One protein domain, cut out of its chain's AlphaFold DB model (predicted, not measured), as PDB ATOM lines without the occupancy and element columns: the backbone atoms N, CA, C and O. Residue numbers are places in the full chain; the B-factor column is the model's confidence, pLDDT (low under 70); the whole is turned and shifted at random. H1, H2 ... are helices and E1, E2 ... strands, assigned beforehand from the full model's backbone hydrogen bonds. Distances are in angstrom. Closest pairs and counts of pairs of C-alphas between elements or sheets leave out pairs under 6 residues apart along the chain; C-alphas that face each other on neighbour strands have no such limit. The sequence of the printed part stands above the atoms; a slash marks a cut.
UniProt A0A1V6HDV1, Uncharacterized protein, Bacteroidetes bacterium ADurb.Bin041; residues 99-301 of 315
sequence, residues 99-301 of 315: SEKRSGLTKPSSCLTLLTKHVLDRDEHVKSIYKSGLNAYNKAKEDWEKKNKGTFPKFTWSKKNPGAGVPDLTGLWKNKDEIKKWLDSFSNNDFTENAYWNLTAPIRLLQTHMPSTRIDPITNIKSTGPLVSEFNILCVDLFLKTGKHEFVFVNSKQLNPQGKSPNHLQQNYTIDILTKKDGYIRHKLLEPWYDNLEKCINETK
ATOM      1  N   SER A  99      -6.627  -0.780  53.697       93.31
ATOM      2  CA  SER A  99      -8.016  -0.931  53.230       93.31
ATOM      3  C   SER A  99      -9.025  -0.834  54.370       93.31
ATOM      4  O   SER A  99      -9.974  -0.059  54.305       93.31
ATOM      5  N   GLU A 100      -8.776  -1.557  55.455       95.88
ATOM      6  CA  GLU A 100      -9.690  -1.704  56.581       95.88
ATOM      7  C   GLU A 100      -9.843  -0.400  57.359       95.88
ATOM      8  O   GLU A 100     -10.965   0.024  57.633       95.88
ATOM      9  N   LYS A 101      -8.737   0.316  57.605       93.56
ATOM     10  CA  LYS A 101      -8.762   1.661  58.199       93.56
ATOM     11  C   LYS A 101      -9.555   2.641  57.338       93.56
ATOM     12  O   LYS A 101     -10.388   3.382  57.854       93.56
ATOM     13  N   ARG A 102      -9.328   2.641  56.020       92.25
ATOM     14  CA  ARG A 102     -10.036   3.528  55.077       92.25
ATOM     15  C   ARG A 102     -11.519   3.180  54.939       92.25
ATOM     16  O   ARG A 102     -12.315   4.076  54.677       92.25
ATOM     17  N   SER A 103     -11.882   1.921  55.155       92.56
ATOM     18  CA  SER A 103     -13.265   1.436  55.188       92.56
ATOM     19  C   SER A 103     -13.916   1.517  56.577       92.56
ATOM     20  O   SER A 103     -15.063   1.109  56.726       92.56
ATOM     21  N   GLY A 104     -13.217   2.041  57.592       95.75
ATOM     22  CA  GLY A 104     -13.737   2.183  58.956       95.75
ATOM     23  C   GLY A 104     -13.890   0.865  59.721       95.75
ATOM     24  O   GLY A 104     -14.540   0.843  60.761       95.75
ATOM     25  N   LEU A 105     -13.286  -0.226  59.242       96.81
ATOM     26  CA  LEU A 105     -13.420  -1.561  59.836       96.81
ATOM     27  C   LEU A 105     -12.693  -1.710  61.175       96.81
ATOM     28  O   LEU A 105     -12.906  -2.694  61.869       96.81
ATOM     29  N   THR A 106     -11.958  -0.686  61.613       96.19
ATOM     30  CA  THR A 106     -11.474  -0.608  62.997       96.19
ATOM     31  C   THR A 106     -12.600  -0.475  64.032       96.19
ATOM     32  O   THR A 106     -12.352  -0.481  65.235       96.19
ATOM     33  N   LYS A 107     -13.850  -0.339  63.572       95.88
ATOM     34  CA  LYS A 107     -15.063  -0.350  64.387       95.88
ATOM     35  C   LYS A 107     -15.840  -1.650  64.131       95.88
ATOM     36  O   LYS A 107     -16.260  -1.879  62.991       95.88
ATOM     37  N   PRO A 108     -16.143  -2.450  65.171       95.75
ATOM     38  CA  PRO A 108     -16.964  -3.656  65.023       95.75
ATOM     39  C   PRO A 108     -18.336  -3.394  64.383       95.75
ATOM     40  O   PRO A 108     -18.819  -4.196  63.590       95.75
ATOM     41  N   SER A 109     -18.949  -2.232  64.639       96.44
ATOM     42  CA  SER A 109     -20.222  -1.850  64.010       96.44
ATOM     43  C   SER A 109     -20.119  -1.699  62.488       96.44
ATOM     44  O   SER A 109     -21.016  -2.131  61.766       96.44
ATOM     45  N   SER A 110     -19.011  -1.154  61.979       97.62
ATOM     46  CA  SER A 110     -18.746  -1.069  60.538       97.62
ATOM     47  C   SER A 110     -18.493  -2.447  59.927       97.62
ATOM     48  O   SER A 110     -18.952  -2.711  58.816       97.62
ATOM     49  N   CYS A 111     -17.840  -3.350  60.669       97.88
ATOM     50  CA  CYS A 111     -17.708  -4.754  60.280       97.88
ATOM     51  C   CYS A 111     -19.073  -5.443  60.173       97.88
ATOM     52  O   CYS A 111     -19.338  -6.109  59.176       97.88
ATOM     53  N   LEU A 112     -19.965  -5.232  61.148       98.31
ATOM     54  CA  LEU A 112     -21.325  -5.773  61.118       98.31
ATOM     55  C   LEU A 112     -22.084  -5.291  59.877       98.31
ATOM     56  O   LEU A 112     -22.695  -6.105  59.188       98.31
ATOM     57  N   THR A 113     -22.020  -3.993  59.563       97.75
ATOM     58  CA  THR A 113     -22.638  -3.437  58.349       97.75
ATOM     59  C   THR A 113     -22.073  -4.074  57.084       97.75
ATOM     60  O   THR A 113     -22.847  -4.481  56.220       97.75
ATOM     61  N   LEU A 114     -20.745  -4.185  56.971       97.44
ATOM     62  CA  LEU A 114     -20.098  -4.805  55.816       97.44
ATOM     63  C   LEU A 114     -20.543  -6.265  55.650       97.44
ATOM     64  O   LEU A 114     -21.001  -6.642  54.577       97.44
ATOM     65  N   LEU A 115     -20.440  -7.078  56.701       97.94
ATOM     66  CA  LEU A 115     -20.774  -8.499  56.628       97.94
ATOM     67  C   LEU A 115     -22.260  -8.715  56.337       97.94
ATOM     68  O   LEU A 115     -22.585  -9.474  55.433       97.94
ATOM     69  N   THR A 116     -23.164  -7.993  57.008       97.94
ATOM     70  CA  THR A 116     -24.619  -8.076  56.743       97.94
ATOM     71  C   THR A 116     -24.908  -7.857  55.253       97.94
ATOM     72  O   THR A 116     -25.608  -8.646  54.624       97.94
ATOM     73  N   LYS A 117     -24.268  -6.847  54.662       96.31
ATOM     74  CA  LYS A 117     -24.428  -6.470  53.257       96.31
ATOM     75  C   LYS A 117     -23.943  -7.533  52.263       96.31
ATOM     76  O   LYS A 117     -24.508  -7.650  51.183       96.31
ATOM     77  N   HIS A 118     -22.878  -8.263  52.596       96.44
ATOM     78  CA  HIS A 118     -22.270  -9.272  51.718       96.44
ATOM     79  C   HIS A 118     -22.767 -10.701  51.973       96.44
ATOM     80  O   HIS A 118     -22.575 -11.560  51.116       96.44
ATOM     81  N   VAL A 119     -23.397 -10.947  53.125       96.75
ATOM     82  CA  VAL A 119     -23.901 -12.263  53.547       96.75
ATOM     83  C   VAL A 119     -25.417 -12.368  53.369       96.75
ATOM     84  O   VAL A 119     -25.895 -13.378  52.867       96.75
ATOM     85  N   LEU A 120     -26.171 -11.348  53.800       97.25
ATOM     86  CA  LEU A 120     -27.636 -11.392  53.909       97.25
ATOM     87  C   LEU A 120     -28.306 -10.524  52.842       97.25
ATOM     88  O   LEU A 120     -29.178 -10.993  52.119       97.25
ATOM     89  N   ASP A 121     -27.836  -9.285  52.680       96.38
ATOM     90  CA  ASP A 121     -28.479  -8.294  51.802       96.38
ATOM     91  C   ASP A 121     -27.813  -8.230  50.415       96.38
ATOM     92  O   ASP A 121     -27.876  -7.215  49.712       96.38
ATOM     93  N   ARG A 122     -27.118  -9.301  50.010       94.19
ATOM     94  CA  ARG A 122     -26.215  -9.275  48.854       94.19
ATOM     95  C   ARG A 122     -26.933  -8.921  47.553       94.19
ATOM     96  O   ARG A 122     -26.432  -8.107  46.777       94.19
ATOM     97  N   ASP A 123     -28.112  -9.486  47.320       93.88
ATOM     98  CA  ASP A 123     -28.889  -9.236  46.103       93.88
ATOM     99  C   ASP A 123     -29.343  -7.777  45.989       93.88
ATOM    100  O   ASP A 123     -29.252  -7.163  44.919       93.88
ATOM    101  N   GLU A 124     -29.814  -7.197  47.093       94.94
ATOM    102  CA  GLU A 124     -30.170  -5.779  47.159       94.94
ATOM    103  C   GLU A 124     -28.933  -4.905  46.975       94.94
ATOM    104  O   GLU A 124     -28.957  -3.917  46.231       94.94
ATOM    105  N   HIS A 125     -27.819  -5.311  47.585       94.25
ATOM    106  CA  HIS A 125     -26.560  -4.609  47.463       94.25
ATOM    107  C   HIS A 125     -26.060  -4.560  46.011       94.25
ATOM    108  O   HIS A 125     -25.724  -3.477  45.516       94.25
ATOM    109  N   VAL A 126     -26.053  -5.698  45.315       94.62
ATOM    110  CA  VAL A 126     -25.662  -5.817  43.901       94.62
ATOM    111  C   VAL A 126     -26.525  -4.913  43.018       94.62
ATOM    112  O   VAL A 126     -25.992  -4.143  42.211       94.62
ATOM    113  N   LYS A 127     -27.852  -4.942  43.203       95.19
ATOM    114  CA  LYS A 127     -28.789  -4.069  42.472       95.19
ATOM    115  C   LYS A 127     -28.497  -2.591  42.734       95.19
ATOM    116  O   LYS A 127     -28.499  -1.788  41.798       95.19
ATOM    117  N   SER A 128     -28.225  -2.238  43.989       94.62
ATOM    118  CA  SER A 128     -27.923  -0.868  44.410       94.62
ATOM    119  C   SER A 128     -26.632  -0.336  43.779       94.62
ATOM    120  O   SER A 128     -26.642   0.763  43.216       94.62
ATOM    121  N   ILE A 129     -25.547  -1.125  43.772       94.38
ATOM    122  CA  ILE A 129     -24.287  -0.742  43.107       94.38
ATOM    123  C   ILE A 129     -24.523  -0.501  41.620       94.38
ATOM    124  O   ILE A 129     -24.166   0.566  41.116       94.38
ATOM    125  N   TYR A 130     -25.148  -1.456  40.926       96.12
ATOM    126  CA  TYR A 130     -25.377  -1.337  39.490       96.12
ATOM    127  C   TYR A 130     -26.197  -0.081  39.154       96.12
ATOM    128  O   TYR A 130     -25.812   0.705  38.286       96.12
ATOM    129  N   LYS A 131     -27.295   0.154  39.890       96.19
ATOM    130  CA  LYS A 131     -28.147   1.340  39.721       96.19
ATOM    131  C   LYS A 131     -27.371   2.635  39.968       96.19
ATOM    132  O   LYS A 131     -27.513   3.582  39.199       96.19
ATOM    133  N   SER A 132     -26.539   2.678  41.009       95.56
ATOM    134  CA  SER A 132     -25.700   3.841  41.317       95.56
ATOM    135  C   SER A 132     -24.718   4.152  40.182       95.56
ATOM    136  O   SER A 132     -24.642   5.298  39.732       95.56
ATOM    137  N   GLY A 133     -24.033   3.132  39.655       96.56
ATOM    138  CA  GLY A 133     -23.120   3.279  38.519       96.56
ATOM    139  C   GLY A 133     -23.811   3.761  37.250       96.56
ATOM    140  O   GLY A 133     -23.326   4.694  36.610       96.56
ATOM    141  N   LEU A 134     -24.968   3.179  36.924       97.44
ATOM    142  CA  LEU A 134     -25.762   3.563  35.755       97.44
ATOM    143  C   LEU A 134     -26.273   5.005  35.860       97.44
ATOM    144  O   LEU A 134     -26.220   5.753  34.888       97.44
ATOM    145  N   ASN A 135     -26.719   5.427  37.044       97.88
ATOM    146  CA  ASN A 135     -27.151   6.806  37.273       97.88
ATOM    147  C   ASN A 135     -25.989   7.797  37.122       97.88
ATOM    148  O   ASN A 135     -26.145   8.833  36.475       97.88
ATOM    149  N   ALA A 136     -24.818   7.476  37.685       97.75
ATOM    150  CA  ALA A 136     -23.617   8.297  37.536       97.75
ATOM    151  C   ALA A 136     -23.184   8.409  36.065       97.75
ATOM    152  O   ALA A 136     -22.803   9.491  35.619       97.75
ATOM    153  N   TYR A 137     -23.288   7.308  35.321       98.31
ATOM    154  CA  TYR A 137     -23.039   7.270  33.886       98.31
ATOM    155  C   TYR A 137     -24.010   8.143  33.097       98.31
ATOM    156  O   TYR A 137     -23.563   9.003  32.345       98.31
ATOM    157  N   ASN A 138     -25.320   7.966  33.287       98.38
ATOM    158  CA  ASN A 138     -26.335   8.714  32.544       98.38
ATOM    159  C   ASN A 138     -26.176  10.223  32.753       98.38
ATOM    160  O   ASN A 138     -26.199  10.974  31.783       98.38
ATOM    161  N   LYS A 139     -25.922  10.645  33.998       98.00
ATOM    162  CA  LYS A 139     -25.652  12.049  34.316       98.00
ATOM    163  C   LYS A 139     -24.393  12.565  33.613       98.00
ATOM    164  O   LYS A 139     -24.438  13.604  32.969       98.00
ATOM    165  N   ALA A 140     -23.277  11.836  33.709       97.56
ATOM    166  CA  ALA A 140     -22.021  12.248  33.079       97.56
ATOM    167  C   ALA A 140     -22.126  12.305  31.548       97.56
ATOM    168  O   ALA A 140     -21.606  13.235  30.934       97.56
ATOM    169  N   LYS A 141     -22.831  11.342  30.947       97.88
ATOM    170  CA  LYS A 141     -23.124  11.304  29.516       97.88
ATOM    171  C   LYS A 141     -23.920  12.534  29.087       97.88
ATOM    172  O   LYS A 141     -23.493  13.235  28.178       97.88
ATOM    173  N   GLU A 142     -25.036  12.811  29.759       97.19
ATOM    174  CA  GLU A 142     -25.894  13.960  29.453       97.19
ATOM    175  C   GLU A 142     -25.123  15.284  29.567       97.19
ATOM    176  O   GLU A 142     -25.178  16.124  28.666       97.19
ATOM    177  N   ASP A 143     -24.355  15.458  30.645       96.62
ATOM    178  CA  ASP A 143     -23.548  16.659  30.871       96.62
ATOM    179  C   ASP A 143     -22.446  16.839  29.813       96.62
ATOM    180  O   ASP A 143     -22.117  17.975  29.448       96.62
ATOM    181  N   TRP A 144     -21.866  15.739  29.321       97.56
ATOM    182  CA  TRP A 144     -20.816  15.759  28.303       97.56
ATOM    183  C   TRP A 144     -21.378  16.028  26.904       97.56
ATOM    184  O   TRP A 144     -20.860  16.897  26.201       97.56
ATOM    185  N   GLU A 145     -22.459  15.347  26.514       96.25
ATOM    186  CA  GLU A 145     -23.083  15.469  25.186       96.25
ATOM    187  C   GLU A 145     -23.735  16.846  24.966       96.25
ATOM    188  O   GLU A 145     -23.794  17.323  23.837       96.25
ATOM    189  N   LYS A 146     -24.130  17.554  26.036       96.44
ATOM    190  CA  LYS A 146     -24.560  18.967  25.954       96.44
ATOM    191  C   LYS A 146     -23.452  19.927  25.507       96.44
ATOM    192  O   LYS A 146     -23.752  21.014  25.024       96.44
ATOM    193  N   LYS A 147     -22.184  19.573  25.733       96.56
ATOM    194  CA  LYS A 147     -21.027  20.475  25.572       96.56
ATOM    195  C   LYS A 147     -20.077  20.054  24.454       96.56
ATOM    196  O   LYS A 147     -19.222  20.842  24.067       96.56
ATOM    197  N   ASN A 148     -20.200  18.826  23.955       96.12
ATOM    198  CA  ASN A 148     -19.241  18.227  23.037       96.12
ATOM    199  C   ASN A 148     -19.961  17.551  21.868       96.12
ATOM    200  O   ASN A 148     -21.045  16.994  22.024       96.12
ATOM    201  N   LYS A 149     -19.325  17.555  20.692       90.81
ATOM    202  CA  LYS A 149     -19.744  16.732  19.551       90.81
ATOM    203  C   LYS A 149     -19.080  15.358  19.664       90.81
ATOM    204  O   LYS A 149     -17.891  15.286  19.962       90.81
ATOM    205  N   GLY A 150     -19.814  14.285  19.386       89.81
ATOM    206  CA  GLY A 150     -19.285  12.917  19.391       89.81
ATOM    207  C   GLY A 150     -20.138  11.958  20.215       89.81
ATOM    208  O   GLY A 150     -21.275  12.263  20.562       89.81
ATOM    209  N   THR A 151     -19.590  10.781  20.510       92.44
ATOM    210  CA  THR A 151     -20.271   9.736  21.285       92.44
ATOM    211  C   THR A 151     -19.558   9.533  22.610       92.44
ATOM    212  O   THR A 151     -18.367   9.217  22.629       92.44
ATOM    213  N   PHE A 152     -20.287   9.672  23.718       96.56
ATOM    214  CA  PHE A 152     -19.742   9.358  25.033       96.56
ATOM    215  C   PHE A 152     -19.411   7.853  25.136       96.56
ATOM    216  O   PHE A 152     -20.186   7.029  24.632       96.56
ATOM    217  N   PRO A 153     -18.287   7.459  25.768       96.12
ATOM    218  CA  PRO A 153     -17.907   6.054  25.922       96.12
ATOM    219  C   PRO A 153     -19.027   5.205  26.529       96.12
ATOM    220  O   PRO A 153     -19.754   5.670  27.397       96.12
ATOM    221  N   LYS A 154     -19.179   3.951  26.088       95.75
ATOM    222  CA  LYS A 154     -20.293   3.087  26.518       95.75
ATOM    223  C   LYS A 154     -20.150   2.646  27.978       95.75
ATOM    224  O   LYS A 154     -19.059   2.320  28.433       95.75
ATOM    225  N   PHE A 155     -21.279   2.530  28.675       95.69
ATOM    226  CA  PHE A 155     -21.357   1.851  29.970       95.69
ATOM    227  C   PHE A 155     -21.207   0.333  29.807       95.69
ATOM    228  O   PHE A 155     -21.863  -0.262  28.952       95.69
ATOM    229  N   THR A 156     -20.362  -0.296  30.627       94.25
ATOM    230  CA  THR A 156     -19.988  -1.718  30.478       94.25
ATOM    231  C   THR A 156     -20.320  -2.593  31.685       94.25
ATOM    232  O   THR A 156     -20.033  -3.789  31.662       94.25
ATOM    233  N   TRP A 157     -20.916  -2.048  32.750       94.56
ATOM    234  CA  TRP A 157     -21.272  -2.869  33.912       94.56
ATOM    235  C   TRP A 157     -22.428  -3.807  33.552       94.56
ATOM    236  O   TRP A 157     -23.248  -3.501  32.686       94.56
ATOM    237  N   SER A 158     -22.520  -4.950  34.231       91.06
ATOM    238  CA  SER A 158     -23.560  -5.954  33.979       91.06
ATOM    239  C   SER A 158     -24.086  -6.557  35.280       91.06
ATOM    240  O   SER A 158     -23.528  -6.331  36.344       91.06
ATOM    241  N   LYS A 159     -25.142  -7.375  35.227       82.50
ATOM    242  CA  LYS A 159     -25.619  -8.096  36.422       82.50
ATOM    243  C   LYS A 159     -24.580  -9.078  36.983       82.50
ATOM    244  O   LYS A 159     -24.537  -9.266  38.192       82.50
ATOM    245  N   LYS A 160     -23.768  -9.695  36.114       84.56
ATOM    246  CA  LYS A 160     -22.704 -10.637  36.504       84.56
ATOM    247  C   LYS A 160     -21.469  -9.923  37.052       84.56
ATOM    248  O   LYS A 160     -20.813 -10.450  37.936       84.56
ATOM    249  N   ASN A 161     -21.208  -8.712  36.561       89.06
ATOM    250  CA  ASN A 161     -20.138  -7.844  37.031       89.06
ATOM    251  C   ASN A 161     -20.694  -6.438  37.344       89.06
ATOM    252  O   ASN A 161     -20.583  -5.523  36.514       89.06
ATOM    253  N   PRO A 162     -21.384  -6.276  38.488       89.25
ATOM    254  CA  PRO A 162     -22.198  -5.097  38.782       89.25
ATOM    255  C   PRO A 162     -21.396  -3.897  39.276       89.25
ATOM    256  O   PRO A 162     -21.962  -2.811  39.334       89.25
ATOM    257  N   GLY A 163     -20.121  -4.065  39.635       90.19
ATOM    258  CA  GLY A 163     -19.256  -3.002  40.140       90.19
ATOM    259  C   GLY A 163     -18.089  -3.536  40.979       90.19
ATOM    260  O   GLY A 163     -17.955  -4.731  41.205       90.19
ATOM    261  N   ALA A 164     -17.264  -2.625  41.502       87.56
ATOM    262  CA  ALA A 164     -15.967  -2.938  42.123       87.56
ATOM    263  C   ALA A 164     -15.993  -3.625  43.501       87.56
ATOM    264  O   ALA A 164     -14.928  -3.878  44.051       87.56
ATOM    265  N   GLY A 165     -17.148  -3.857  44.120       86.19
ATOM    266  CA  GLY A 165     -17.203  -4.183  45.548       86.19
ATOM    267  C   GLY A 165     -18.335  -5.121  45.906       86.19
ATOM    268  O   GLY A 165     -19.155  -4.766  46.744       86.19
ATOM    269  N   VAL A 166     -18.396  -6.283  45.254       89.06
ATOM    270  CA  VAL A 166     -19.442  -7.298  45.475       89.06
ATOM    271  C   VAL A 166     -18.939  -8.725  45.784       89.06
ATOM    272  O   VAL A 166     -19.536  -9.671  45.261       89.06
ATOM    273  N   PRO A 167     -17.904  -8.937  46.632       93.38
ATOM    274  CA  PRO A 167     -17.588 -10.277  47.139       93.38
ATOM    275  C   PRO A 167     -18.822 -11.022  47.655       93.38
ATOM    276  O   PRO A 167     -19.806 -10.399  48.079       93.38
ATOM    277  N   ASP A 168     -18.775 -12.348  47.590       94.50
ATOM    278  CA  ASP A 168     -19.872 -13.222  47.994       94.50
ATOM    279  C   ASP A 168     -19.515 -13.998  49.259       94.50
ATOM    280  O   ASP A 168     -18.641 -14.859  49.238       94.50
ATOM    281  N   LEU A 169     -20.211 -13.672  50.348       96.19
ATOM    282  CA  LEU A 169     -20.105 -14.356  51.636       96.19
ATOM    283  C   LEU A 169     -21.414 -15.083  51.991       96.19
ATOM    284  O   LEU A 169     -21.653 -15.414  53.156       96.19
ATOM    285  N   THR A 170     -22.306 -15.271  51.012       94.81
ATOM    286  CA  THR A 170     -23.633 -15.854  51.227       94.81
ATOM    287  C   THR A 170     -23.506 -17.238  51.859       94.81
ATOM    288  O   THR A 170     -22.735 -18.082  51.408       94.81
ATOM    289  N   GLY A 171     -24.281 -17.477  52.918       94.31
ATOM    290  CA  GLY A 171     -24.308 -18.755  53.631       94.31
ATOM    291  C   GLY A 171     -23.267 -18.913  54.743       94.31
ATOM    292  O   GLY A 171     -23.352 -19.884  55.493       94.31
ATOM    293  N   LEU A 172     -22.332 -17.967  54.916       96.19
ATOM    294  CA  LEU A 172     -21.327 -18.046  55.987       96.19
ATOM    295  C   LEU A 172     -21.924 -17.816  57.393       96.19
ATOM    296  O   LEU A 172     -21.474 -18.416  58.373       96.19
ATOM    297  N   TRP A 173     -22.977 -16.998  57.475       98.00
ATOM    298  CA  TRP A 173     -23.844 -16.842  58.648       98.00
ATOM    299  C   TRP A 173     -25.309 -16.870  58.218       98.00
ATOM    300  O   TRP A 173     -25.639 -16.476  57.097       98.00
ATOM    301  N   LYS A 174     -26.202 -17.307  59.111       97.00
ATOM    302  CA  LYS A 174     -27.633 -17.453  58.801       97.00
ATOM    303  C   LYS A 174     -28.416 -16.154  58.939       97.00
ATOM    304  O   LYS A 174     -29.425 -15.964  58.271       97.00
ATOM    305  N   ASN A 175     -28.003 -15.291  59.862       97.75
ATOM    306  CA  ASN A 175     -28.701 -14.051  60.181       97.75
ATOM    307  C   ASN A 175     -27.752 -13.031  60.825       97.75
ATOM    308  O   ASN A 175     -26.605 -13.328  61.168       97.75
ATOM    309  N   LYS A 176     -28.250 -11.804  60.989       98.06
ATOM    310  CA  LYS A 176     -27.476 -10.674  61.507       98.06
ATOM    311  C   LYS A 176     -27.042 -10.871  62.962       98.06
ATOM    312  O   LYS A 176     -25.961 -10.415  63.332       98.06
ATOM    313  N   ASP A 177     -27.839 -11.569  63.768       98.25
ATOM    314  CA  ASP A 177     -27.519 -11.832  65.173       98.25
ATOM    315  C   ASP A 177     -26.341 -12.795  65.316       98.25
ATOM    316  O   ASP A 177     -25.514 -12.615  66.207       98.25
ATOM    317  N   GLU A 178     -26.210 -13.782  64.427       98.38
ATOM    318  CA  GLU A 178     -25.026 -14.647  64.377       98.38
ATOM    319  C   GLU A 178     -23.761 -13.858  64.022       98.38
ATOM    320  O   GLU A 178     -22.732 -14.040  64.673       98.38
ATOM    321  N   ILE A 179     -23.837 -12.947  63.041       98.50
ATOM    322  CA  ILE A 179     -22.712 -12.066  62.687       98.50
ATOM    323  C   ILE A 179     -22.333 -11.200  63.892       98.50
ATOM    324  O   ILE A 179     -21.156 -11.091  64.232       98.50
ATOM    325  N   LYS A 180     -23.329 -10.605  64.560       98.50
ATOM    326  CA  LYS A 180     -23.114  -9.761  65.738       98.50
ATOM    327  C   LYS A 180     -22.479 -10.550  66.883       98.50
ATOM    328  O   LYS A 180     -21.453 -10.123  67.388       98.50
ATOM    329  N   LYS A 181     -23.026 -11.714  67.249       98.31
ATOM    330  CA  LYS A 181     -22.460 -12.587  68.295       98.31
ATOM    331  C   LYS A 181     -21.029 -13.013  67.973       98.31
ATOM    332  O   LYS A 181     -20.196 -13.074  68.870       98.31
ATOM    333  N   TRP A 182     -20.739 -13.295  66.703       98.44
ATOM    334  CA  TRP A 182     -19.387 -13.622  66.263       98.44
ATOM    335  C   TRP A 182     -18.438 -12.426  66.412       98.44
ATOM    336  O   TRP A 182     -17.359 -12.588  66.972       98.44
ATOM    337  N   LEU A 183     -18.842 -11.221  65.998       98.38
ATOM    338  CA  LEU A 183     -18.044 -10.003  66.193       98.38
ATOM    339  C   LEU A 183     -17.839  -9.662  67.677       98.38
ATOM    340  O   LEU A 183     -16.729  -9.309  68.060       98.38
ATOM    341  N   ASP A 184     -18.875  -9.825  68.499       97.88
ATOM    342  CA  ASP A 184     -18.846  -9.576  69.947       97.88
ATOM    343  C   ASP A 184     -17.938 -10.573  70.700       97.88
ATOM    344  O   ASP A 184     -17.592 -10.336  71.855       97.88
ATOM    345  N   SER A 185     -17.525 -11.679  70.061       97.81
ATOM    346  CA  SER A 185     -16.553 -12.626  70.632       97.81
ATOM    347  C   SER A 185     -15.096 -12.149  70.552       97.81
ATOM    348  O   SER A 185     -14.219 -12.758  71.164       97.81
ATOM    349  N   PHE A 186     -14.830 -11.069  69.810       98.06
ATOM    350  CA  PHE A 186     -13.507 -10.463  69.672       98.06
ATOM    351  C   PHE A 186     -13.363  -9.233  70.567       98.06
ATOM    352  O   PHE A 186     -14.323  -8.518  70.856       98.06
ATOM    353  N   SER A 187     -12.131  -8.950  70.974       96.88
ATOM    354  CA  SER A 187     -11.802  -7.733  71.708       96.88
ATOM    355  C   SER A 187     -11.655  -6.541  70.756       96.88
ATOM    356  O   SER A 187     -11.372  -6.694  69.570       96.88
ATOM    357  N   ASN A 188     -11.741  -5.315  71.279       94.38
ATOM    358  CA  ASN A 188     -11.453  -4.115  70.480       94.38
ATOM    359  C   ASN A 188     -10.020  -4.100  69.906       94.38
ATOM    360  O   ASN A 188      -9.785  -3.493  68.862       94.38
ATOM    361  N   ASN A 189      -9.070  -4.791  70.550       96.50
ATOM    362  CA  ASN A 189      -7.684  -4.880  70.083       96.50
ATOM    363  C   ASN A 189      -7.558  -5.665  68.767       96.50
ATOM    364  O   ASN A 189      -6.648  -5.392  67.979       96.50
ATOM    365  N   ASP A 190      -8.507  -6.563  68.488       97.62
ATOM    366  CA  ASP A 190      -8.557  -7.358  67.259       97.62
ATOM    367  C   ASP A 190      -8.963  -6.529  66.025       97.62
ATOM    368  O   ASP A 190      -8.803  -6.980  64.894       97.62
ATOM    369  N   PHE A 191      -9.443  -5.296  66.221       97.00
ATOM    370  CA  PHE A 191      -9.839  -4.368  65.152       97.00
ATOM    371  C   PHE A 191      -8.872  -3.179  65.016       97.00
ATOM    372  O   PHE A 191      -9.208  -2.138  64.457       97.00
ATOM    373  N   THR A 192      -7.650  -3.291  65.534       95.81
ATOM    374  CA  THR A 192      -6.638  -2.230  65.406       95.81
ATOM    375  C   THR A 192      -5.910  -2.295  64.065       95.81
ATOM    376  O   THR A 192      -5.832  -3.344  63.433       95.81
ATOM    377  N   GLU A 193      -5.313  -1.180  63.629       93.25
ATOM    378  CA  GLU A 193      -4.449  -1.158  62.434       93.25
ATOM    379  C   GLU A 193      -3.317  -2.193  62.541       93.25
ATOM    380  O   GLU A 193      -3.065  -2.921  61.584       93.25
ATOM    381  N   ASN A 194      -2.730  -2.348  63.732       93.38
ATOM    382  CA  ASN A 194      -1.717  -3.368  63.999       93.38
ATOM    383  C   ASN A 194      -2.261  -4.792  63.832       93.38
ATOM    384  O   ASN A 194      -1.561  -5.632  63.278       93.38
ATOM    385  N   ALA A 195      -3.499  -5.080  64.245       96.06
ATOM    386  CA  ALA A 195      -4.102  -6.395  64.024       96.06
ATOM    387  C   ALA A 195      -4.285  -6.713  62.527       96.06
ATOM    388  O   ALA A 195      -4.134  -7.864  62.112       96.06
ATOM    389  N   TYR A 196      -4.569  -5.702  61.697       94.88
ATOM    390  CA  TYR A 196      -4.640  -5.872  60.242       94.88
ATOM    391  C   TYR A 196      -3.262  -6.079  59.607       94.88
ATOM    392  O   TYR A 196      -3.139  -6.934  58.734       94.88
ATOM    393  N   TRP A 197      -2.240  -5.335  60.042       90.75
ATOM    394  CA  TRP A 197      -0.860  -5.511  59.572       90.75
ATOM    395  C   TRP A 197      -0.265  -6.858  59.988       90.75
ATOM    396  O   TRP A 197       0.361  -7.531  59.179       90.75
ATOM    397  N   ASN A 198      -0.528  -7.287  61.222       94.12
ATOM    398  CA  ASN A 198      -0.014  -8.538  61.780       94.12
ATOM    399  C   ASN A 198      -0.827  -9.767  61.366       94.12
ATOM    400  O   ASN A 198      -0.557 -10.861  61.855       94.12
ATOM    401  N   LEU A 199      -1.839  -9.602  60.506       96.06
ATOM    402  CA  LEU A 199      -2.693 -10.698  60.059       96.06
ATOM    403  C   LEU A 199      -3.326 -11.459  61.244       96.06
ATOM    404  O   LEU A 199      -3.370 -12.688  61.257       96.06
ATOM    405  N   THR A 200      -3.842 -10.736  62.238       96.50
ATOM    406  CA  THR A 200      -4.583 -11.309  63.380       96.50
ATOM    407  C   THR A 200      -6.041 -10.860  63.430       96.50
ATOM    408  O   THR A 200      -6.865 -11.538  64.045       96.50
ATOM    409  N   ALA A 201      -6.385  -9.773  62.729       97.56
ATOM    410  CA  ALA A 201      -7.741  -9.239  62.678       97.56
ATOM    411  C   ALA A 201      -8.772 -10.275  62.176       97.56
ATOM    412  O   ALA A 201      -8.446 -11.122  61.328       97.56
ATOM    413  N   PRO A 202     -10.030 -10.216  62.655       97.81
ATOM    414  CA  PRO A 202     -11.046 -11.222  62.353       97.81
ATOM    415  C   PRO A 202     -11.561 -11.143  60.913       97.81
ATOM    416  O   PRO A 202     -12.111 -12.119  60.412       97.81
ATOM    417  N   ILE A 203     -11.381 -10.005  60.242       97.81
ATOM    418  CA  ILE A 203     -11.783  -9.756  58.852       97.81
ATOM    419  C   ILE A 203     -10.604  -9.109  58.128       97.81
ATOM    420  O   ILE A 203      -9.879  -8.339  58.748       97.81
ATOM    421  N   ARG A 204     -10.402  -9.380  56.837       97.75
ATOM    422  CA  ARG A 204      -9.378  -8.711  56.012       97.75
ATOM    423  C   ARG A 204      -9.913  -8.453  54.613       97.75
ATOM    424  O   ARG A 204     -10.598  -9.301  54.048       97.75
ATOM    425  N   LEU A 205      -9.604  -7.291  54.050       97.50
ATOM    426  CA  LEU A 205     -10.058  -6.902  52.718       97.50
ATOM    427  C   LEU A 205      -8.966  -7.149  51.681       97.50
ATOM    428  O   LEU A 205      -7.922  -6.496  51.710       97.50
ATOM    429  N   LEU A 206      -9.251  -8.008  50.703       97.62
ATOM    430  CA  LEU A 206      -8.453  -8.088  49.482       97.62
ATOM    431  C   LEU A 206      -8.928  -6.981  48.544       97.62
ATOM    432  O   LEU A 206      -9.897  -7.154  47.810       97.62
ATOM    433  N   GLN A 207      -8.298  -5.809  48.611       97.38
ATOM    434  CA  GLN A 207      -8.698  -4.649  47.817       97.38
ATOM    435  C   GLN A 207      -7.507  -4.036  47.083       97.38
ATOM    436  O   GLN A 207      -6.451  -3.826  47.672       97.38
ATOM    437  N   THR A 208      -7.676  -3.714  45.801       96.25
ATOM    438  CA  THR A 208      -6.630  -3.053  45.004       96.25
ATOM    439  C   THR A 208      -6.433  -1.591  45.410       96.25
ATOM    440  O   THR A 208      -7.316  -0.965  45.998       96.25
ATOM    441  N   HIS A 209      -5.305  -1.001  45.012       92.31
ATOM    442  CA  HIS A 209      -5.126   0.450  45.015       92.31
ATOM    443  C   HIS A 209      -4.286   0.909  43.821       92.31
ATOM    444  O   HIS A 209      -3.079   0.706  43.788       92.31
ATOM    445  N   MET A 210      -4.939   1.543  42.843       91.94
ATOM    446  CA  MET A 210      -4.311   2.017  41.600       91.94
ATOM    447  C   MET A 210      -4.522   3.528  41.392       91.94
ATOM    448  O   MET A 210      -5.237   3.938  40.471       91.94
ATOM    449  N   PRO A 211      -3.983   4.396  42.267       89.12
ATOM    450  CA  PRO A 211      -4.111   5.837  42.105       89.12
ATOM    451  C   PRO A 211      -3.264   6.304  40.918       89.12
ATOM    452  O   PRO A 211      -2.040   6.265  40.945       89.12
ATOM    453  N   SER A 212      -3.922   6.770  39.861       87.12
ATOM    454  CA  SER A 212      -3.240   7.263  38.667       87.12
ATOM    455  C   SER A 212      -4.084   8.347  38.016       87.12
ATOM    456  O   SER A 212      -5.128   8.062  37.448       87.12
ATOM    457  N   THR A 213      -3.710   9.618  38.146       91.62
ATOM    458  CA  THR A 213      -4.498  10.688  37.518       91.62
ATOM    459  C   THR A 213      -4.220  10.726  36.021       91.62
ATOM    460  O   THR A 213      -3.069  10.857  35.598       91.62
ATOM    461  N   ARG A 214      -5.287  10.608  35.228       92.06
ATOM    462  CA  ARG A 214      -5.259  10.603  33.764       92.06
ATOM    463  C   ARG A 214      -6.321  11.532  33.207       92.06
ATOM    464  O   ARG A 214      -7.380  11.713  33.812       92.06
ATOM    465  N   ILE A 215      -6.036  12.083  32.038       94.56
ATOM    466  CA  ILE A 215      -7.021  12.755  31.197       94.56
ATOM    467  C   ILE A 215      -7.378  11.756  30.100       94.56
ATOM    468  O   ILE A 215      -6.480  11.242  29.435       94.56
ATOM    469  N   ASP A 216      -8.661  11.424  29.966       94.19
ATOM    470  CA  ASP A 216      -9.120  10.565  28.872       94.19
ATOM    471  C   ASP A 216      -9.025  11.332  27.543       94.19
ATOM    472  O   ASP A 216      -9.645  12.392  27.440       94.19
ATOM    473  N   PRO A 217      -8.300  10.831  26.527       92.06
ATOM    474  CA  PRO A 217      -8.109  11.543  25.262       92.06
ATOM    475  C   PRO A 217      -9.401  11.724  24.453       92.06
ATOM    476  O   PRO A 217      -9.447  12.583  23.577       92.06
ATOM    477  N   ILE A 218     -10.447  10.931  24.722       91.81
ATOM    478  CA  ILE A 218     -11.729  11.030  24.009       91.81
ATOM    479  C   ILE A 218     -12.640  12.070  24.667       91.81
ATOM    480  O   ILE A 218     -13.192  12.935  23.991       91.81
ATOM    481  N   THR A 219     -12.822  11.989  25.988       94.69
ATOM    482  CA  THR A 219     -13.768  12.860  26.704       94.69
ATOM    483  C   THR A 219     -13.137  14.104  27.325       94.69
ATOM    484  O   THR A 219     -13.875  14.977  27.782       94.69
ATOM    485  N   ASN A 220     -11.802  14.190  27.385       95.12
ATOM    486  CA  ASN A 220     -11.031  15.170  28.162       95.12
ATOM    487  C   ASN A 220     -11.357  15.194  29.668       95.12
ATOM    488  O   ASN A 220     -10.985  16.126  30.387       95.12
ATOM    489  N   ILE A 221     -12.022  14.158  30.188       95.62
ATOM    490  CA  ILE A 221     -12.314  14.051  31.616       95.62
ATOM    491  C   ILE A 221     -11.027  13.703  32.363       95.62
ATOM    492  O   ILE A 221     -10.371  12.698  32.085       95.62
ATOM    493  N   LYS A 222     -10.687  14.522  33.362       96.75
ATOM    494  CA  LYS A 222      -9.631  14.225  34.331       96.75
ATOM    495  C   LYS A 222     -10.210  13.388  35.469       96.75
ATOM    496  O   LYS A 222     -11.107  13.843  36.179       96.75
ATOM    497  N   SER A 223      -9.673  12.191  35.678       96.12
ATOM    498  CA  SER A 223     -10.035  11.342  36.814       96.12
ATOM    499  C   SER A 223      -8.830  10.576  37.349       96.12
ATOM    500  O   SER A 223      -7.819  10.410  36.667       96.12
ATOM    501  N   THR A 224      -8.932  10.126  38.598       95.00
ATOM    502  CA  THR A 224      -7.903   9.321  39.259       95.00
ATOM    503  C   THR A 224      -8.272   7.845  39.168       95.00
ATOM    504  O   THR A 224      -9.210   7.385  39.821       95.00
ATOM    505  N   GLY A 225      -7.511   7.135  38.351       93.75
ATOM    506  CA  GLY A 225      -7.577   5.727  37.991       93.75
ATOM    507  C   GLY A 225      -6.896   5.558  36.622       93.75
ATOM    508  O   GLY A 225      -6.976   6.479  35.804       93.75
ATOM    509  N   PRO A 226      -6.204   4.440  36.359       94.31
ATOM    510  CA  PRO A 226      -5.582   4.210  35.058       94.31
ATOM    511  C   PRO A 226      -6.640   4.163  33.951       94.31
ATOM    512  O   PRO A 226      -7.814   3.889  34.219       94.31
ATOM    513  N   LEU A 227      -6.249   4.422  32.703       95.00
ATOM    514  CA  LEU A 227      -7.166   4.192  31.582       95.00
ATOM    515  C   LEU A 227      -7.295   2.686  31.322       95.00
ATOM    516  O   LEU A 227      -6.336   1.931  31.470       95.00
ATOM    517  N   VAL A 228      -8.472   2.251  30.871       95.00
ATOM    518  CA  VAL A 228      -8.741   0.850  30.486       95.00
ATOM    519  C   VAL A 228      -7.739   0.354  29.431       95.00
ATOM    520  O   VAL A 228      -7.427  -0.831  29.364       95.00
ATOM    521  N   SER A 229      -7.222   1.259  28.600       93.44
ATOM    522  CA  SER A 229      -6.251   0.962  27.550       93.44
ATOM    523  C   SER A 229      -4.797   0.887  28.022       93.44
ATOM    524  O   SER A 229      -3.963   0.494  27.215       93.44
ATOM    525  N   GLU A 230      -4.444   1.221  29.269       93.31
ATOM    526  CA  GLU A 230      -3.025   1.337  29.663       93.31
ATOM    527  C   GLU A 230      -2.306  -0.013  29.706       93.31
ATOM    528  O   GLU A 230      -1.225  -0.136  29.145       93.31
ATOM    529  N   PHE A 231      -2.950  -1.060  30.210       96.25
ATOM    530  CA  PHE A 231      -2.393  -2.415  30.275       96.25
ATOM    531  C   PHE A 231      -3.407  -3.449  29.778       96.25
ATOM    532  O   PHE A 231      -4.586  -3.147  29.575       96.25
ATOM    533  N   ASN A 232      -2.952  -4.672  29.508       98.19
ATOM    534  CA  ASN A 232      -3.828  -5.781  29.130       98.19
ATOM    535  C   ASN A 232      -4.362  -6.516  30.355       98.19
ATOM    536  O   ASN A 232      -5.545  -6.846  30.402       98.19
ATOM    537  N   ILE A 233      -3.484  -6.782  31.320       98.50
ATOM    538  CA  ILE A 233      -3.769  -7.616  32.487       98.50
ATOM    539  C   ILE A 233      -3.334  -6.860  33.735       98.50
ATOM    540  O   ILE A 233      -2.236  -6.314  33.775       98.50
ATOM    541  N   LEU A 234      -4.193  -6.837  34.747       98.50
ATOM    542  CA  LEU A 234      -3.808  -6.484  36.106       98.50
ATOM    543  C   LEU A 234      -3.511  -7.778  36.865       98.50
ATOM    544  O   LEU A 234      -4.359  -8.670  36.912       98.50
ATOM    545  N   CYS A 235      -2.323  -7.856  37.449       98.50
ATOM    546  CA  CYS A 235      -1.892  -8.876  38.392       98.50
ATOM    547  C   CYS A 235      -1.894  -8.274  39.801       98.50
ATOM    548  O   CYS A 235      -1.319  -7.205  40.019       98.50
ATOM    549  N   VAL A 236      -2.542  -8.943  40.756       98.44
ATOM    550  CA  VAL A 236      -2.612  -8.490  42.150       98.44
ATOM    551  C   VAL A 236      -2.030  -9.546  43.079       98.44
ATOM    552  O   VAL A 236      -2.585 -10.636  43.180       98.44
ATOM    553  N   ASP A 237      -0.949  -9.199  43.773       98.19
ATOM    554  CA  ASP A 237      -0.382  -9.973  44.875       98.19
ATOM    555  C   ASP A 237      -1.207  -9.765  46.155       98.19
ATOM    556  O   ASP A 237      -1.439  -8.634  46.609       98.19
ATOM    557  N   LEU A 238      -1.662 -10.871  46.739       97.56
ATOM    558  CA  LEU A 238      -2.518 -10.901  47.921       97.56
ATOM    559  C   LEU A 238      -1.745 -10.949  49.255       97.56
ATOM    560  O   LEU A 238      -2.377 -10.852  50.316       97.56
ATOM    561  N   PHE A 239      -0.406 -11.035  49.223       96.62
ATOM    562  CA  PHE A 239       0.461 -11.288  50.384       96.62
ATOM    563  C   PHE A 239       0.136 -10.455  51.622       96.62
ATOM    564  O   PHE A 239       0.013 -10.996  52.719       96.62
ATOM    565  N   LEU A 240      -0.087  -9.149  51.460       95.31
ATOM    566  CA  LEU A 240      -0.344  -8.228  52.574       95.31
ATOM    567  C   LEU A 240      -1.602  -8.549  53.399       95.31
ATOM    568  O   LEU A 240      -1.842  -7.908  54.423       95.31
ATOM    569  N   LYS A 241      -2.443  -9.486  52.951       96.31
ATOM    570  CA  LYS A 241      -3.692  -9.868  53.625       96.31
ATOM    571  C   LYS A 241      -3.830 -11.376  53.827       96.31
ATOM    572  O   LYS A 241      -4.513 -11.796  54.767       96.31
ATOM    573  N   THR A 242      -3.162 -12.180  53.003       96.12
ATOM    574  CA  THR A 242      -3.131 -13.650  53.107       96.12
ATOM    575  C   THR A 242      -1.901 -14.172  53.857       96.12
ATOM    576  O   THR A 242      -1.942 -15.276  54.393       96.12
ATOM    577  N   GLY A 243      -0.810 -13.399  53.905       95.12
ATOM    578  CA  GLY A 243       0.508 -13.843  54.370       95.12
ATOM    579  C   GLY A 243       1.239 -14.754  53.378       95.12
ATOM    580  O   GLY A 243       2.257 -15.345  53.731       95.12
ATOM    581  N   LYS A 244       0.716 -14.901  52.154       95.06
ATOM    582  CA  LYS A 244       1.264 -15.756  51.094       95.06
ATOM    583  C   LYS A 244       1.249 -15.012  49.763       95.06
ATOM    584  O   LYS A 244       0.249 -14.383  49.434       95.06
ATOM    585  N   HIS A 245       2.333 -15.115  48.998       96.00
ATOM    586  CA  HIS A 245       2.380 -14.577  47.640       96.00
ATOM    587  C   HIS A 245       1.498 -15.430  46.726       96.00
ATOM    588  O   HIS A 245       1.899 -16.479  46.227       96.00
ATOM    589  N   GLU A 246       0.260 -14.981  46.570       95.56
ATOM    590  CA  GLU A 246      -0.759 -15.570  45.712       95.56
ATOM    591  C   GLU A 246      -1.247 -14.472  44.775       95.56
ATOM    592  O   GLU A 246      -1.572 -13.370  45.224       95.56
ATOM    593  N   PHE A 247      -1.292 -14.766  43.478       98.00
ATOM    594  CA  PHE A 247      -1.647 -13.791  42.455       98.00
ATOM    595  C   PHE A 247      -3.056 -14.031  41.925       98.00
ATOM    596  O   PHE A 247      -3.434 -15.163  41.627       98.00
ATOM    597  N   VAL A 248      -3.802 -12.945  41.733       98.25
ATOM    598  CA  VAL A 248      -5.047 -12.953  40.959       98.25
ATOM    599  C   VAL A 248      -4.938 -12.025  39.759       98.25
ATOM    600  O   VAL A 248      -4.247 -11.007  39.791       98.25
ATOM    601  N   PHE A 249      -5.642 -12.380  38.692       98.62
ATOM    602  CA  PHE A 249      -5.516 -11.762  37.381       98.62
ATOM    603  C   PHE A 249      -6.864 -11.279  36.874       98.62
ATOM    604  O   PHE A 249      -7.902 -11.886  37.135       98.62
ATOM    605  N   VAL A 250      -6.841 -10.203  36.098       97.94
ATOM    606  CA  VAL A 250      -8.019  -9.710  35.387       97.94
ATOM    607  C   VAL A 250      -7.605  -8.971  34.124       97.94
ATOM    608  O   VAL A 250      -6.633  -8.216  34.113       97.94
ATOM    609  N   ASN A 251      -8.369  -9.151  33.048       98.00
ATOM    610  CA  ASN A 251      -8.230  -8.333  31.851       98.00
ATOM    611  C   ASN A 251      -8.794  -6.930  32.109       98.00
ATOM    612  O   ASN A 251      -9.957  -6.782  32.493       98.00
ATOM    613  N   SER A 252      -7.997  -5.894  31.847       96.69
ATOM    614  CA  SER A 252      -8.367  -4.493  32.092       96.69
ATOM    615  C   SER A 252      -9.701  -4.096  31.453       96.69
ATOM    616  O   SER A 252     -10.471  -3.346  32.048       96.69
ATOM    617  N   LYS A 253     -10.030  -4.655  30.282       95.44
ATOM    618  CA  LYS A 253     -11.283  -4.381  29.559       95.44
ATOM    619  C   LYS A 253     -12.527  -4.987  30.204       95.44
ATOM    620  O   LYS A 253     -13.635  -4.607  29.833       95.44
ATOM    621  N   GLN A 254     -12.360  -5.944  31.112       95.31
ATOM    622  CA  GLN A 254     -13.463  -6.586  31.825       95.31
ATOM    623  C   GLN A 254     -13.710  -5.979  33.210       95.31
ATOM    624  O   GLN A 254     -14.794  -6.167  33.763       95.31
ATOM    625  N   LEU A 255     -12.743  -5.240  33.765       95.75
ATOM    626  CA  LEU A 255     -12.942  -4.488  35.001       95.75
ATOM    627  C   LEU A 255     -14.039  -3.436  34.823       95.75
ATOM    628  O   LEU A 255     -14.125  -2.775  33.790       95.75
ATOM    629  N   ASN A 256     -14.849  -3.222  35.863       95.50
ATOM    630  CA  ASN A 256     -15.816  -2.128  35.861       95.50
ATOM    631  C   ASN A 256     -15.079  -0.783  35.859       95.50
ATOM    632  O   ASN A 256     -14.413  -0.477  36.858       95.50
ATOM    633  N   PRO A 257     -15.215   0.049  34.815       96.56
ATOM    634  CA  PRO A 257     -14.683   1.401  34.840       96.56
ATOM    635  C   PRO A 257     -15.519   2.289  35.768       96.56
ATOM    636  O   PRO A 257     -16.546   1.874  36.305       96.56
ATOM    637  N   GLN A 258     -15.107   3.534  35.960       96.50
ATOM    638  CA  GLN A 258     -15.872   4.509  36.729       96.50
ATOM    639  C   GLN A 258     -17.173   4.862  35.997       96.50
ATOM    640  O   GLN A 258     -17.145   5.199  34.817       96.50
ATOM    641  N   GLY A 259     -18.310   4.885  36.704       94.94
ATOM    642  CA  GLY A 259     -19.599   5.244  36.088       94.94
ATOM    643  C   GLY A 259     -19.561   6.613  35.395       94.94
ATOM    644  O   GLY A 259     -19.980   6.743  34.253       94.94
ATOM    645  N   LYS A 260     -18.954   7.617  36.040       96.06
ATOM    646  CA  LYS A 260     -18.816   8.983  35.501       96.06
ATOM    647  C   LYS A 260     -17.764   9.148  34.393       96.06
ATOM    648  O   LYS A 260     -17.662  10.226  33.820       96.06
ATOM    649  N   SER A 261     -16.919   8.144  34.161       96.44
ATOM    650  CA  SER A 261     -15.811   8.222  33.203       96.44
ATOM    651  C   SER A 261     -15.437   6.813  32.723       96.44
ATOM    652  O   SER A 261     -14.539   6.186  33.288       96.44
ATOM    653  N   PRO A 262     -16.154   6.269  31.718       95.94
ATOM    654  CA  PRO A 262     -16.070   4.846  31.374       95.94
ATOM    655  C   PRO A 262     -14.729   4.386  30.782       95.94
ATOM    656  O   PRO A 262     -14.504   3.185  30.662       95.94
ATOM    657  N   ASN A 263     -13.830   5.313  30.439       96.44
ATOM    658  CA  ASN A 263     -12.468   4.994  30.006       96.44
ATOM    659  C   ASN A 263     -11.465   4.921  31.169       96.44
ATOM    660  O   ASN A 263     -10.356   4.430  30.965       96.44
ATOM    661  N   HIS A 264     -11.834   5.352  32.380       97.38
ATOM    662  CA  HIS A 264     -11.000   5.225  33.577       97.38
ATOM    663  C   HIS A 264     -11.428   4.026  34.410       97.38
ATOM    664  O   HIS A 264     -12.598   3.866  34.757       97.38
ATOM    665  N   LEU A 265     -10.458   3.221  34.819       97.19
ATOM    666  CA  LEU A 265     -10.638   2.187  35.828       97.19
ATOM    667  C   LEU A 265     -10.834   2.807  37.216       97.19
ATOM    668  O   LEU A 265     -10.521   3.972  37.479       97.19
ATOM    669  N   GLN A 266     -11.393   2.022  38.129       95.56
ATOM    670  CA  GLN A 266     -11.492   2.388  39.537       95.56
ATOM    671  C   GLN A 266     -10.144   2.155  40.224       95.56
ATOM    672  O   GLN A 266      -9.332   1.347  39.789       95.56
ATOM    673  N   GLN A 267      -9.892   2.867  41.319       94.19
ATOM    674  CA  GLN A 267      -8.661   2.657  42.090       94.19
ATOM    675  C   GLN A 267      -8.746   1.398  42.948       94.19
ATOM    676  O   GLN A 267      -7.760   0.681  43.102       94.19
ATOM    677  N   ASN A 268      -9.923   1.172  43.536       95.69
ATOM    678  CA  ASN A 268     -10.152   0.134  44.522       95.69
ATOM    679  C   ASN A 268     -11.219  -0.828  43.992       95.69
ATOM    680  O   ASN A 268     -12.375  -0.434  43.831       95.69
ATOM    681  N   TYR A 269     -10.817  -2.068  43.750       96.81
ATOM    682  CA  TYR A 269     -11.684  -3.215  43.531       96.81
ATOM    683  C   TYR A 269     -11.519  -4.147  44.727       96.81
ATOM    684  O   TYR A 269     -10.394  -4.533  45.037       96.81
ATOM    685  N   THR A 270     -12.606  -4.481  45.416       96.44
ATOM    686  CA  THR A 270     -12.611  -5.513  46.454       96.44
ATOM    687  C   THR A 270     -12.768  -6.869  45.775       96.44
ATOM    688  O   THR A 270     -13.835  -7.178  45.247       96.44
ATOM    689  N   ILE A 271     -11.689  -7.644  45.784       96.94
ATOM    690  CA  ILE A 271     -11.591  -8.995  45.228       96.94
ATOM    691  C   ILE A 271     -12.310  -9.981  46.152       96.94
ATOM    692  O   ILE A 271     -13.105 -10.790  45.684       96.94
ATOM    693  N   ASP A 272     -12.056  -9.885  47.461       97.19
ATOM    694  CA  ASP A 272     -12.628 -10.772  48.475       97.19
ATOM    695  C   ASP A 272     -12.596 -10.140  49.881       97.19
ATOM    696  O   ASP A 272     -11.931  -9.121  50.118       97.19
ATOM    697  N   ILE A 273     -13.306 -10.764  50.819       97.75
ATOM    698  CA  ILE A 273     -13.318 -10.463  52.250       97.75
ATOM    699  C   ILE A 273     -12.976 -11.758  52.994       97.75
ATOM    700  O   ILE A 273     -13.808 -12.650  53.106       97.75
ATOM    701  N   LEU A 274     -11.761 -11.858  53.530       97.88
ATOM    702  CA  LEU A 274     -11.327 -13.028  54.298       97.88
ATOM    703  C   LEU A 274     -11.830 -12.926  55.733       97.88
ATOM    704  O   LEU A 274     -11.775 -11.842  56.324       97.88
ATOM    705  N   THR A 275     -12.259 -14.041  56.324       98.06
ATOM    706  CA  THR A 275     -12.826 -14.034  57.676       98.06
ATOM    707  C   THR A 275     -12.212 -15.119  58.553       98.06
ATOM    708  O   THR A 275     -11.938 -16.225  58.113       98.06
ATOM    709  N   LYS A 276     -12.043 -14.865  59.853       97.94
ATOM    710  CA  LYS A 276     -11.601 -15.915  60.788       97.94
ATOM    711  C   LYS A 276     -12.640 -17.037  60.927       97.94
ATOM    712  O   LYS A 276     -12.302 -18.124  61.383       97.94
ATOM    713  N   LYS A 277     -13.902 -16.785  60.550       97.25
ATOM    714  CA  LYS A 277     -15.022 -17.731  60.669       97.25
ATOM    715  C   LYS A 277     -14.820 -18.990  59.826       97.25
ATOM    716  O   LYS A 277     -15.259 -20.059  60.252       97.25
ATOM    717  N   ASP A 278     -14.183 -18.846  58.670       96.50
ATOM    718  CA  ASP A 278     -13.846 -19.920  57.726       96.50
ATOM    719  C   ASP A 278     -12.346 -20.268  57.732       96.50
ATOM    720  O   ASP A 278     -11.901 -21.087  56.937       96.50
ATOM    721  N   GLY A 279     -11.560 -19.681  58.643       96.88
ATOM    722  CA  GLY A 279     -10.111 -19.878  58.687       96.88
ATOM    723  C   GLY A 279      -9.332 -19.044  57.666       96.88
ATOM    724  O   GLY A 279      -8.197 -19.395  57.349       96.88
ATOM    725  N   TYR A 280      -9.905 -17.934  57.193       97.06
ATOM    726  CA  TYR A 280      -9.351 -17.045  56.169       97.06
ATOM    727  C   TYR A 280      -9.187 -17.730  54.811       97.06
ATOM    728  O   TYR A 280      -8.261 -17.421  54.057       97.06
ATOM    729  N   ILE A 281     -10.083 -18.667  54.502       94.06
ATOM    730  CA  ILE A 281     -10.106 -19.313  53.194       94.06
ATOM    731  C   ILE A 281     -10.586 -18.280  52.177       94.06
ATOM    732  O   ILE A 281     -11.583 -17.592  52.382       94.06
ATOM    733  N   ARG A 282      -9.864 -18.168  51.061       93.81
ATOM    734  CA  ARG A 282     -10.282 -17.321  49.946       93.81
ATOM    735  C   ARG A 282     -11.526 -17.916  49.296       93.81
ATOM    736  O   ARG A 282     -11.536 -19.089  48.916       93.81
ATOM    737  N   HIS A 283     -12.562 -17.103  49.157       93.44
ATOM    738  CA  HIS A 283     -13.804 -17.509  48.522       93.44
ATOM    739  C   HIS A 283     -13.601 -17.681  47.017       93.44
ATOM    740  O   HIS A 283     -12.627 -17.212  46.418       93.44
ATOM    741  N   LYS A 284     -14.559 -18.357  46.378       92.19
ATOM    742  CA  LYS A 284     -14.573 -18.485  44.923       92.19
ATOM    743  C   LYS A 284     -14.564 -17.091  44.293       92.19
ATOM    744  O   LYS A 284     -15.475 -16.301  44.529       92.19
ATOM    745  N   LEU A 285     -13.569 -16.828  43.447       92.25
ATOM    746  CA  LEU A 285     -13.515 -15.575  42.706       92.25
ATOM    747  C   LEU A 285     -14.756 -15.403  41.838       92.25
ATOM    748  O   LEU A 285     -15.192 -16.316  41.130       92.25
ATOM    749  N   LEU A 286     -15.292 -14.192  41.886       92.62
ATOM    750  CA  LEU A 286     -16.341 -13.756  40.989       92.62
ATOM    751  C   LEU A 286     -15.720 -13.207  39.707       92.62
ATOM    752  O   LEU A 286     -14.620 -12.647  39.721       92.62
ATOM    753  N   GLU A 287     -16.457 -13.324  38.602       90.25
ATOM    754  CA  GLU A 287     -16.102 -12.624  37.370       90.25
ATOM    755  C   GLU A 287     -15.879 -11.129  37.677       90.25
ATOM    756  O   GLU A 287     -16.676 -10.533  38.407       90.25
ATOM    757  N   PRO A 288     -14.820 -10.500  37.139       93.75
ATOM    758  CA  PRO A 288     -13.930 -10.988  36.080       93.75
ATOM    759  C   PRO A 288     -12.562 -11.508  36.579       93.75
ATOM    760  O   PRO A 288     -11.594 -11.461  35.823       93.75
ATOM    761  N   TRP A 289     -12.435 -11.941  37.836       96.50
ATOM    762  CA  TRP A 289     -11.142 -12.328  38.414       96.50
ATOM    763  C   TRP A 289     -10.781 -13.798  38.164       96.50
ATOM    764  O   TRP A 289     -11.641 -14.679  38.170       96.50
ATOM    765  N   TYR A 290      -9.484 -14.064  38.004       97.50
ATOM    766  CA  TYR A 290      -8.919 -15.386  37.735       97.50
ATOM    767  C   TYR A 290      -7.759 -15.697  38.678       97.50
ATOM    768  O   TYR A 290      -6.931 -14.838  38.949       97.50
ATOM    769  N   ASP A 291      -7.635 -16.960  39.077       96.19
ATOM    770  CA  ASP A 291      -6.502 -17.466  39.874       96.19
ATOM    771  C   ASP A 291      -5.287 -17.868  39.034       96.19
ATOM    772  O   ASP A 291      -4.268 -18.319  39.550       96.19
ATOM    773  N   ASN A 292      -5.407 -17.786  37.711       96.69
ATOM    774  CA  ASN A 292      -4.396 -18.283  36.798       96.69
ATOM    775  C   ASN A 292      -4.268 -17.358  35.587       96.69
ATOM    776  O   ASN A 292      -5.261 -17.042  34.922       96.69
ATOM    777  N   LEU A 293      -3.031 -16.952  35.299       98.38
ATOM    778  CA  LEU A 293      -2.702 -16.041  34.206       98.38
ATOM    779  C   LEU A 293      -3.086 -16.606  32.834       98.38
ATOM    780  O   LEU A 293      -3.673 -15.899  32.018       98.38
ATOM    781  N   GLU A 294      -2.786 -17.879  32.578       97.50
ATOM    782  CA  GLU A 294      -3.077 -18.529  31.299       97.50
ATOM    783  C   GLU A 294      -4.586 -18.661  31.075       97.50
ATOM    784  O   GLU A 294      -5.077 -18.339  29.994       97.50
ATOM    785  N   LYS A 295      -5.345 -19.016  32.118       97.75
ATOM    786  CA  LYS A 295      -6.812 -19.011  32.080       97.75
ATOM    787  C   LYS A 295      -7.359 -17.616  31.766       97.75
ATOM    788  O   LYS A 295      -8.176 -17.478  30.857       97.75
ATOM    789  N   CYS A 296      -6.860 -16.581  32.449       98.44
ATOM    790  CA  CYS A 296      -7.228 -15.189  32.177       98.44
ATOM    791  C   CYS A 296      -6.959 -14.814  30.711       98.44
ATOM    792  O   CYS A 296      -7.818 -14.239  30.047       98.44
ATOM    793  N   ILE A 297      -5.787 -15.150  30.168       98.19
ATOM    794  CA  ILE A 297      -5.435 -14.851  28.772       98.19
ATOM    795  C   ILE A 297      -6.332 -15.618  27.793       98.19
ATOM    796  O   ILE A 297      -6.872 -15.017  26.864       98.19
ATOM    797  N   ASN A 298      -6.521 -16.919  28.003       97.56
ATOM    798  CA  ASN A 298      -7.240 -17.788  27.073       97.56
ATOM    799  C   ASN A 298      -8.737 -17.464  27.002       97.56
ATOM    800  O   ASN A 298      -9.312 -17.440  25.911       97.56
ATOM    801  N   GLU A 299      -9.364 -17.181  28.146       97.62
ATOM    802  CA  GLU A 299     -10.799 -16.888  28.211       97.62
ATOM    803  C   GLU A 299     -11.118 -15.455  27.776       97.62
ATOM    804  O   GLU A 299     -12.131 -15.218  27.115       97.62
ATOM    805  N   THR A 300     -10.244 -14.492  28.088       97.31
ATOM    806  CA  THR A 300     -10.522 -13.067  27.830       97.31
ATOM    807  C   THR A 300      -9.888 -12.526  26.551       97.31
ATOM    808  O   THR A 300     -10.280 -11.450  26.095       97.31
ATOM    809  N   LYS A 301      -8.923 -13.254  25.971       97.56
ATOM    810  CA  LYS A 301      -8.241 -12.949  24.701       97.56
ATOM    811  C   LYS A 301      -7.814 -11.475  24.607       97.56
ATOM    812  O   LYS A 301      -8.297 -10.749  23.728       97.56
TER     813      LYS A 301
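What this domain is: This is residues 99 to 301 of the 315 residues of an uncharacterized protein of Bacteroidetes bacterium ADurb.Bin041 (UniProt A0A1V6HDV1). An elongated body has three small two-stranded antiparallel sheets, E1 with E7, E2 with E3 and E4 with E5; a cluster of helices, H2, H4, H5 and H6, makes one end, and the long helix H3 runs from near H2 along one side toward the other end. The pair E1 and E7 lies nearest the middle, H8 packs on the pair E4 and E5, and residues 146 to 175 fold back from the far end of H3 to the helix cluster. The printed part has 203 residues, with named elements in the order H1 H2 H3 H4 H5 H6 E1 E2 E3 E4 H7 E5 E6 E7 H8, and its class is mixed, helices and strands. It is compact, with a radius of gyration of the C-alphas of 18.2 A, and spans 59 by 34 by 28 A.

Where its parts are: H1, residues 99 to 102, begins at C-alpha 99, (-8.016, -0.931, 53.230). H2, residues 108 to 119, is 15.9 A long, and H3, residues 122 to 145, 34.4 A, ending at C-alpha 145, (-23.083, 15.469, 25.186). H4, residues 176 to 184, is 12.1 A long; H5, residues 188 to 191, and H6, residues 193 to 197, follow. The strands E1, residues 203 to 207, E2, 213 to 215, E3, 222 to 224, and E4, 233 to 237, precede H7, residues 239 to 242. E5, residues 247 to 251, is 13.6 A long, E6 has residues 261 to 265, and E7, residues 270 to 275, is 14.1 A long. H8, residues 293 to 300, ends at C-alpha 300, (-10.522, -13.067, 27.830).

How they stand to each other: H1 and H6 only just touch, with 3 pairs of C-alphas within 8 A, the closest Lys 101 and Glu 193 at 6.7 A. H2 and H4 touch at a steep tilt of 38 degrees, opposite ways, the C-alphas of Thr 116 and Lys 176 closest at 6.1 A. H2 and H3 are close but not clearly touching and about perpendicular, at 90 degrees. E1 and E7 are antiparallel at 164 degrees, with N 204 and O 274 2.9 A apart. The hairpin E2 and E3 has N 214 and O 223 2.9 A apart; E4 and E5 have N 236 and O 248 2.8 A apart. E6 pairs with no named strand. The closest C-alphas of E5 and H8, Phe 249 and Leu 293, are 6.0 A apart. H3 and H8 are apart. Every O i to N i+4 pair is within hydrogen-bond range in H2, H3, H4, H6 and H8; H1, H5 and H7 are too short for such a pair.

The domain as a whole: The C-alphas farthest apart, those of Lys 149 and Ser 185, are 59.0 A apart. The printed part has no cut. The links H3 to H4 and E7 to H8 are long. The mean pLDDT of the printed part is 95.6, and no printed residue is under 70.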